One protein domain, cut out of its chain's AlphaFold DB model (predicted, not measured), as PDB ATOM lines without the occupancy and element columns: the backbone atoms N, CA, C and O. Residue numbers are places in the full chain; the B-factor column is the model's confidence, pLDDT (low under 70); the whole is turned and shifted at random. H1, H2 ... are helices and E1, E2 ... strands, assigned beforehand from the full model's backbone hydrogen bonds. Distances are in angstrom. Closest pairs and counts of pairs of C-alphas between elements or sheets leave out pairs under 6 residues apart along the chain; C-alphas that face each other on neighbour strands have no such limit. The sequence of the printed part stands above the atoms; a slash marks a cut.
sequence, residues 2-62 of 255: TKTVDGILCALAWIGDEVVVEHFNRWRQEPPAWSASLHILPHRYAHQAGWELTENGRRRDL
ATOM      1  N   THR A   2      -4.524  40.740   6.450       61.56
ATOM      2  CA  THR A   2      -5.256  40.763   5.165       61.56
ATOM      3  C   THR A   2      -4.629  39.875   4.087       61.56
ATOM      4  O   THR A   2      -5.276  38.918   3.684       61.56
ATOM      5  N   LYS A   3      -3.327  40.041   3.783       66.88
ATOM      6  CA  LYS A   3      -2.620  39.218   2.772       66.88
ATOM      7  C   LYS A   3      -2.750  37.697   2.963       66.88
ATOM      8  O   LYS A   3      -2.689  36.950   1.994       66.88
ATOM      9  N   THR A   4      -2.903  37.221   4.202       83.00
ATOM     10  CA  THR A   4      -3.071  35.788   4.489       83.00
ATOM     11  C   THR A   4      -4.489  35.314   4.166       83.00
ATOM     12  O   THR A   4      -4.657  34.209   3.665       83.00
ATOM     13  N   VAL A   5      -5.505  36.145   4.421       90.50
ATOM     14  CA  VAL A   5      -6.910  35.829   4.114       90.50
ATOM     15  C   VAL A   5      -7.161  35.879   2.608       90.50
ATOM     16  O   VAL A   5      -7.804  34.971   2.091       90.50
ATOM     17  N   ASP A   6      -6.597  36.870   1.906       91.25
ATOM     18  CA  ASP A   6      -6.676  36.979   0.441       91.25
ATOM     19  C   ASP A   6      -6.192  35.689  -0.238       91.25
ATOM     20  O   ASP A   6      -6.913  35.080  -1.027       91.25
ATOM     21  N   GLY A   7      -5.000  35.213   0.145       93.12
ATOM     22  CA  GLY A   7      -4.424  33.981  -0.398       93.12
ATOM     23  C   GLY A   7      -5.258  32.732  -0.098       93.12
ATOM     24  O   GLY A   7      -5.396  31.868  -0.961       93.12
ATOM     25  N   ILE A   8      -5.863  32.643   1.094       95.56
ATOM     26  CA  ILE A   8      -6.762  31.533   1.449       95.56
ATOM     27  C   ILE A   8      -8.027  31.564   0.586       95.56
ATOM     28  O   ILE A   8      -8.453  30.521   0.097       95.56
ATOM     29  N   LEU A   9      -8.626  32.738   0.373       97.12
ATOM     30  CA  LEU A   9      -9.820  32.873  -0.462       97.12
ATOM     31  C   LEU A   9      -9.530  32.558  -1.930       97.12
ATOM     32  O   LEU A   9     -10.336  31.871  -2.553       97.12
ATOM     33  N   CYS A  10      -8.370  32.967  -2.452       95.88
ATOM     34  CA  CYS A  10      -7.906  32.534  -3.771       95.88
ATOM     35  C   CYS A  10      -7.757  31.009  -3.835       95.88
ATOM     36  O   CYS A  10      -8.287  30.383  -4.747       95.88
ATOM     37  N   ALA A  11      -7.092  30.384  -2.859       97.06
ATOM     38  CA  ALA A  11      -6.921  28.931  -2.840       97.06
ATOM     39  C   ALA A  11      -8.268  28.186  -2.800       97.06
ATOM     40  O   ALA A  11      -8.465  27.225  -3.541       97.06
ATOM     41  N   LEU A  12      -9.223  28.660  -1.989       98.00
ATOM     42  CA  LEU A  12     -10.585  28.123  -1.967       98.00
ATOM     43  C   LEU A  12     -11.276  28.305  -3.321       98.00
ATOM     44  O   LEU A  12     -11.853  27.350  -3.829       98.00
ATOM     45  N   ALA A  13     -11.179  29.487  -3.935       97.88
ATOM     46  CA  ALA A  13     -11.737  29.745  -5.259       97.88
ATOM     47  C   ALA A  13     -11.213  28.754  -6.314       97.88
ATOM     48  O   ALA A  13     -12.009  28.237  -7.098       97.88
ATOM     49  N   TRP A  14      -9.914  28.445  -6.296       97.06
ATOM     50  CA  TRP A  14      -9.299  27.464  -7.197       97.06
ATOM     51  C   TRP A  14      -9.738  26.019  -6.926       97.06
ATOM     52  O   TRP A  14      -9.859  25.248  -7.875       97.06
ATOM     53  N   ILE A  15     -10.028  25.649  -5.670       97.88
ATOM     54  CA  ILE A  15     -10.665  24.357  -5.350       97.88
ATOM     55  C   ILE A  15     -12.077  24.316  -5.949       97.88
ATOM     56  O   ILE A  15     -12.416  23.378  -6.665       97.88
ATOM     57  N   GLY A  16     -12.890  25.344  -5.681       96.81
ATOM     58  CA  GLY A  16     -14.162  25.600  -6.365       96.81
ATOM     59  C   GLY A  16     -15.188  24.458  -6.342       96.81
ATOM     60  O   GLY A  16     -16.069  24.431  -7.208       96.81
ATOM     61  N   ASP A  17     -15.066  23.515  -5.407       97.62
ATOM     62  CA  ASP A  17     -15.984  22.390  -5.243       97.62
ATOM     63  C   ASP A  17     -17.325  22.827  -4.626       97.62
ATOM     64  O   ASP A  17     -17.546  23.997  -4.304       97.62
ATOM     65  N   GLU A  18     -18.255  21.884  -4.466       98.06
ATOM     66  CA  GLU A  18     -19.591  22.175  -3.934       98.06
ATOM     67  C   GLU A  18     -19.548  22.796  -2.528       98.06
ATOM     68  O   GLU A  18     -20.347  23.686  -2.228       98.06
ATOM     69  N   VAL A  19     -18.579  22.395  -1.696       98.31
ATOM     70  CA  VAL A  19     -18.405  22.918  -0.333       98.31
ATOM     71  C   VAL A  19     -17.942  24.373  -0.375       98.31
ATOM     72  O   VAL A  19     -18.482  25.223   0.339       98.31
ATOM     73  N   VAL A  20     -16.975  24.693  -1.239       98.44
ATOM     74  CA  VAL A  20     -16.527  26.074  -1.460       98.44
ATOM     75  C   VAL A  20     -17.676  26.934  -1.977       98.44
ATOM     76  O   VAL A  20     -17.898  28.031  -1.461       98.44
ATOM     77  N   VAL A  21     -18.425  26.449  -2.971       98.62
ATOM     78  CA  VAL A  21     -19.565  27.170  -3.558       98.62
ATOM     79  C   VAL A  21     -20.623  27.466  -2.492       98.62
ATOM     80  O   VAL A  21     -21.088  28.606  -2.391       98.62
ATOM     81  N   GLU A  22     -20.960  26.487  -1.650       98.38
ATOM     82  CA  GLU A  22     -21.892  26.667  -0.535       98.38
ATOM     83  C   GLU A  22     -21.381  27.718   0.462       98.38
ATOM     84  O   GLU A  22     -22.124  28.624   0.853       98.38
ATOM     85  N   HIS A  23     -20.104  27.653   0.847       98.00
ATOM     86  CA  HIS A  23     -19.507  28.618   1.770       98.00
ATOM     87  C   HIS A  23     -19.468  30.037   1.207       98.00
ATOM     88  O   HIS A  23     -19.847  30.975   1.913       98.00
ATOM     89  N   PHE A  24     -19.081  30.208  -0.056       98.44
ATOM     90  CA  PHE A  24     -19.080  31.513  -0.712       98.44
ATOM     91  C   PHE A  24     -20.501  32.077  -0.813       98.44
ATOM     92  O   PHE A  24     -20.707  33.267  -0.563       98.44
ATOM     93  N   ASN A  25     -21.499  31.238  -1.114       98.50
ATOM     94  CA  ASN A  25     -22.895  31.667  -1.158       98.50
ATOM     95  C   ASN A  25     -23.425  32.049   0.230       98.50
ATOM     96  O   ASN A  25     -24.093  33.075   0.364       98.50
ATOM     97  N   ARG A  26     -23.077  31.287   1.272       98.06
ATOM     98  CA  ARG A  26     -23.418  31.618   2.660       98.06
ATOM     99  C   ARG A  26     -22.803  32.953   3.077       98.06
ATOM    100  O   ARG A  26     -23.524  33.808   3.568       98.06
ATOM    101  N   TRP A  27     -21.514  33.179   2.820       97.50
ATOM    102  CA  TRP A  27     -20.849  34.449   3.149       97.50
ATOM    103  C   TRP A  27     -21.335  35.635   2.313       97.50
ATOM    104  O   TRP A  27     -21.203  36.778   2.739       97.50
ATOM    105  N   ARG A  28     -21.900  35.400   1.124       97.25
ATOM    106  CA  ARG A  28     -22.584  36.445   0.352       97.25
ATOM    107  C   ARG A  28     -23.879  36.899   1.034       97.25
ATOM    108  O   ARG A  28     -24.196  38.080   0.969       97.25
ATOM    109  N   GLN A  29     -24.615  35.977   1.655       96.62
ATOM    110  CA  GLN A  29     -25.880  36.258   2.346       96.62
ATOM    111  C   GLN A  29     -25.655  36.790   3.767       96.62
ATOM    112  O   GLN A  29     -26.326  37.725   4.192       96.62
ATOM    113  N   GLU A  30     -24.683  36.220   4.475       97.00
ATOM    114  CA  GLU A  30     -24.293  36.591   5.833       97.00
ATOM    115  C   GLU A  30     -22.771  36.821   5.885       97.00
ATOM    116  O   GLU A  30     -21.998  35.892   6.160       97.00
ATOM    117  N   PRO A  31     -22.309  38.048   5.564       95.62
ATOM    118  CA  PRO A  31     -20.890  38.368   5.551       95.62
ATOM    119  C   PRO A  31     -20.257  38.202   6.940       95.62
ATOM    120  O   PRO A  31     -20.722  38.805   7.909       95.62
ATOM    121  N   PRO A  32     -19.183  37.405   7.071       93.88
ATOM    122  CA  PRO A  32     -18.510  37.227   8.349       93.88
ATOM    123  C   PRO A  32     -17.770  38.506   8.758       93.88
ATOM    124  O   PRO A  32     -17.246  39.222   7.914       93.88
ATOM    125  N   ALA A  33     -17.629  38.770  10.061       94.81
ATOM    126  CA  ALA A  33     -17.039  40.022  10.560       94.81
ATOM    127  C   ALA A  33     -15.642  40.344   9.985       94.81
ATOM    128  O   ALA A  33     -15.304  41.510   9.783       94.81
ATOM    129  N   TRP A  34     -14.833  39.323   9.679       93.31
ATOM    130  CA  TRP A  34     -13.507  39.510   9.086       93.31
ATOM    131  C   TRP A  34     -13.548  40.031   7.640       93.31
ATOM    132  O   TRP A  34     -12.571  40.639   7.200       93.31
ATOM    133  N   SER A  35     -14.656  39.860   6.905       93.75
ATOM    134  CA  SER A  35     -14.756  40.313   5.512       93.75
ATOM    135  C   SER A  35     -14.764  41.833   5.387       93.75
ATOM    136  O   SER A  35     -14.435  42.348   4.327       93.75
ATOM    137  N   ALA A  36     -15.074  42.562   6.466       91.56
ATOM    138  CA  ALA A  36     -14.993  44.023   6.504       91.56
ATOM    139  C   ALA A  36     -13.560  44.562   6.323       91.56
ATOM    140  O   ALA A  36     -13.381  45.745   6.053       91.56
ATOM    141  N   SER A  37     -12.543  43.709   6.483       91.12
ATOM    142  CA  SER A  37     -11.139  44.065   6.248       91.12
ATOM    143  C   SER A  37     -10.669  43.838   4.806       91.12
ATOM    144  O   SER A  37      -9.537  44.196   4.487       91.12
ATOM    145  N   LEU A  38     -11.504  43.239   3.951       92.31
ATOM    146  CA  LEU A  38     -11.164  42.925   2.565       92.31
ATOM    147  C   LEU A  38     -11.556  44.056   1.617       92.31
ATOM    148  O   LEU A  38     -12.537  44.764   1.839       92.31
ATOM    149  N   HIS A  39     -10.812  44.179   0.518       90.00
ATOM    150  CA  HIS A  39     -11.120  45.132  -0.551       90.00
ATOM    151  C   HIS A  39     -12.317  44.696  -1.405       90.00
ATOM    152  O   HIS A  39     -13.021  45.539  -1.956       90.00
ATOM    153  N   ILE A  40     -12.561  43.387  -1.495       92.94
ATOM    154  CA  ILE A  40     -13.684  42.796  -2.224       92.94
ATOM    155  C   ILE A  40     -14.379  41.739  -1.365       92.94
ATOM    156  O   ILE A  40     -13.808  41.187  -0.423       92.94
ATOM    157  N   LEU A  41     -15.635  41.438  -1.693       94.81
ATOM    158  CA  LEU A  41     -16.408  40.428  -0.971       94.81
ATOM    159  C   LEU A  41     -15.810  39.022  -1.175       94.81
ATOM    160  O   LEU A  41     -15.353  38.724  -2.277       94.81
ATOM    161  N   PRO A  42     -15.890  38.111  -0.184       96.31
ATOM    162  CA  PRO A  42     -15.242  36.796  -0.261       96.31
ATOM    163  C   PRO A  42     -15.588  35.977  -1.511       96.31
ATOM    164  O   PRO A  42     -14.719  35.364  -2.118       96.31
ATOM    165  N   HIS A  43     -16.846  36.009  -1.953       96.50
ATOM    166  CA  HIS A  43     -17.273  35.275  -3.145       96.50
ATOM    167  C   HIS A  43     -16.732  35.861  -4.462       96.50
ATOM    168  O   HIS A  43     -16.775  35.180  -5.481       96.50
ATOM    169  N   ARG A  44     -16.237  37.109  -4.474       96.12
ATOM    170  CA  ARG A  44     -15.661  37.748  -5.670       96.12
ATOM    171  C   ARG A  44     -14.269  37.214  -6.004       96.12
ATOM    172  O   ARG A  44     -13.883  37.282  -7.162       96.12
ATOM    173  N   TYR A  45     -13.572  36.591  -5.050       96.94
ATOM    174  CA  TYR A  45     -12.310  35.884  -5.313       96.94
ATOM    175  C   TYR A  45     -12.497  34.706  -6.278       96.94
ATOM    176  O   TYR A  45     -11.539  34.294  -6.918       96.94
ATOM    177  N   ALA A  46     -13.725  34.200  -6.451       98.00
ATOM    178  CA  ALA A  46     -14.050  33.199  -7.467       98.00
ATOM    179  C   ALA A  46     -13.664  33.634  -8.896       98.00
ATOM    180  O   ALA A  46     -13.288  32.788  -9.708       98.00
ATOM    181  N   HIS A  47     -13.675  34.945  -9.186       97.69
ATOM    182  CA  HIS A  47     -13.261  35.481 -10.490       97.69
ATOM    183  C   HIS A  47     -11.796  35.146 -10.811       97.69
ATOM    184  O   HIS A  47     -11.494  34.841 -11.961       97.69
ATOM    185  N   GLN A  48     -10.922  35.058  -9.800       96.19
ATOM    186  CA  GLN A  48      -9.530  34.605  -9.960       96.19
ATOM    187  C   GLN A  48      -9.451  33.189 -10.543       96.19
ATOM    188  O   GLN A  48      -8.648  32.913 -11.427       96.19
ATOM    189  N   ALA A  49     -10.358  32.304 -10.129       97.19
ATOM    190  CA  ALA A  49     -10.463  30.938 -10.639       97.19
ATOM    191  C   ALA A  49     -11.412  30.805 -11.852       97.19
ATOM    192  O   ALA A  49     -11.726  29.695 -12.285       97.19
ATOM    193  N   GLY A  50     -11.883  31.925 -12.406       98.00
ATOM    194  CA  GLY A  50     -12.710  31.966 -13.611       98.00
ATOM    195  C   GLY A  50     -14.143  31.471 -13.435       98.00
ATOM    196  O   GLY A  50     -14.723  30.921 -14.370       98.00
ATOM    197  N   TRP A  51     -14.740  31.664 -12.260       98.44
ATOM    198  CA  TRP A  51     -16.154  31.366 -12.034       98.44
ATOM    199  C   TRP A  51     -16.807  32.371 -11.087       98.44
ATOM    200  O   TRP A  51     -16.146  33.161 -10.420       98.44
ATOM    201  N   GLU A  52     -18.133  32.362 -11.021       98.38
ATOM    202  CA  GLU A  52     -18.894  33.194 -10.094       98.38
ATOM    203  C   GLU A  52     -20.148  32.493  -9.568       98.38
ATOM    204  O   GLU A  52     -20.564  31.442 -10.062       98.38
ATOM    205  N   LEU A  53     -20.772  33.093  -8.555       98.38
ATOM    206  CA  LEU A  53     -22.089  32.677  -8.088       98.38
ATOM    207  C   LEU A  53     -23.180  33.349  -8.921       98.38
ATOM    208  O   LEU A  53     -23.280  34.573  -8.962       98.38
ATOM    209  N   THR A  54     -24.072  32.543  -9.485       97.12
ATOM    210  CA  THR A  54     -25.370  32.999  -9.997       97.12
ATOM    211  C   THR A  54     -26.203  33.639  -8.882       97.12
ATOM    212  O   THR A  54     -25.922  33.473  -7.690       97.12
ATOM    213  N   GLU A  55     -27.284  34.332  -9.242       94.44
ATOM    214  CA  GLU A  55     -28.244  34.877  -8.271       94.44
ATOM    215  C   GLU A  55     -28.731  33.795  -7.290       94.44
ATOM    216  O   GLU A  55     -28.627  33.961  -6.076       94.44
ATOM    217  N   ASN A  56     -29.058  32.607  -7.808       96.31
ATOM    218  CA  ASN A  56     -29.485  31.436  -7.031       96.31
ATOM    219  C   ASN A  56     -28.356  30.731  -6.249       96.31
ATOM    220  O   ASN A  56     -28.575  29.660  -5.688       96.31
ATOM    221  N   GLY A  57     -27.137  31.278  -6.236       96.94
ATOM    222  CA  GLY A  57     -26.017  30.754  -5.450       96.94
ATOM    223  C   GLY A  57     -25.344  29.513  -6.031       96.94
ATOM    224  O   GLY A  57     -24.580  28.858  -5.331       96.94
ATOM    225  N   ARG A  58     -25.613  29.180  -7.298       97.56
ATOM    226  CA  ARG A  58     -24.915  28.105  -8.023       97.56
ATOM    227  C   ARG A  58     -23.679  28.644  -8.729       97.56
ATOM    228  O   ARG A  58     -23.706  29.794  -9.166       97.56
ATOM    229  N   ARG A  59     -22.661  27.804  -8.914       97.88
ATOM    230  CA  ARG A  59     -21.487  28.115  -9.736       97.88
ATOM    231  C   ARG A  59     -21.872  28.312 -11.206       97.88
ATOM    232  O   ARG A  59     -22.651  27.539 -11.761       97.88
ATOM    233  N   ARG A  60     -21.296  29.341 -11.819       97.19
ATOM    234  CA  ARG A  60     -21.285  29.614 -13.257       97.19
ATOM    235  C   ARG A  60     -19.840  29.871 -13.665       97.19
ATOM    236  O   ARG A  60     -19.227  30.792 -13.136       97.19
ATOM    237  N   ASP A  61     -19.319  29.080 -14.594       97.50
ATOM    238  CA  ASP A  61     -17.989  29.321 -15.151       97.50
ATOM    239  C   ASP A  61     -18.013  30.516 -16.113       97.50
ATOM    240  O   ASP A  61     -19.009  30.783 -16.794       97.50
ATOM    241  N   LEU A  62     -16.904  31.250 -16.139       98.12
ATOM    242  CA  LEU A  62     -16.711  32.459 -16.936       98.12
ATOM    243  C   LEU A  62     -15.805  32.221 -18.147       98.12
ATOM    244  O   LEU A  62     -15.390  33.176 -18.790       98.12
TER     245      LEU A  62
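AT A GLANCE: This is residues 2 to 62 of the 255 residues of the protein "Putative cytoplasmic protein" of Salmonella enterica I (UniProt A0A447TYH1). A short helix, H4, lies in the middle of a small rounded body; the longer helices H1 and H2 pack on it, and a small two-stranded hairpin, E1 and E2, sits beside H4 and H2 towards one end. The tiny helix H3, on the way from H2 to H4, lies at the other end, near the beginning of H1. The printed part has 61 residues, with four named helices and then two named strands along the chain, H1 H2 H3 H4 E1 E2; the sheet, order E1 - E2, is antiparallel and the class is mostly helix. The whole is compact, with a radius of gyration of the C-alphas of 10.5 A and spans of 27 by 21 by 18 A.

HOW THE PARTS SIT: Start at the hairpin of E1, residues 51 to 53, and E2, residues 59 to 61, antiparallel at 149 degrees. Look across it for N 52 and O 60, 2.9 A apart, and N 60 and O 52, 2.8 A apart, both within hydrogen-bond range. Next find H4, residues 42 to 49, whose closest C-alphas to E1 are those of Ala 46 and Glu 52, 5.5 A apart. H2, residues 18 to 29, touches H4 with residues 24 to 28 alone; the closest C-alphas, of Phe 24 and His 43, are 4.8 A apart, and the two run opposite ways at a steep tilt of 43 degrees. H2 comes closest to E2 at the C-alphas of Val 21 and Arg 59, 6.5 A apart. H1, residues 2 to 15, touches H4 with residues 9 to 14 alone, closest at the C-alphas of Ala 13 and Ala 46, 4.7 A apart; they run the same way at a steep tilt of 59 degrees. H1 and H2 are close but not clearly touching, with the C-alphas of Leu 12 and Val 20 closest at 6.3 A. H3, residues 33 to 37, is close to H1 but not clearly touching it, with the C-alphas of Thr 2 and Ser 37 closest at 6.8 A, and it is apart from E1 and E2. In H1 and H2 every O i to N i+4 pair is within hydrogen-bond range; H3 has 0 of 1 and H4 0 of 4, while their O i to N i+3 pairs are within range in 2 of 2 and 5 of 5.

IN THESE COORDINATES: Find C-alpha 51 at (-16.154, 31.366, -12.034), where E1 begins; E2 ends at C-alpha 61, (-17.989, 29.321, -15.151). H1 begins at C-alpha 2, (-5.256, 40.763, 5.165), and runs 20.2 A from first to last C-alpha; H2 runs 16.7 A and H4 12.8 A.

THE WHOLE: The two C-alphas farthest apart are those of Lys 3 and Asn 56, at 29.6 A. The printed part has no cut, and its five links between named elements are tight. The mean pLDDT of the printed part is 95.0; look at residues 2 to 3 for the values under 70.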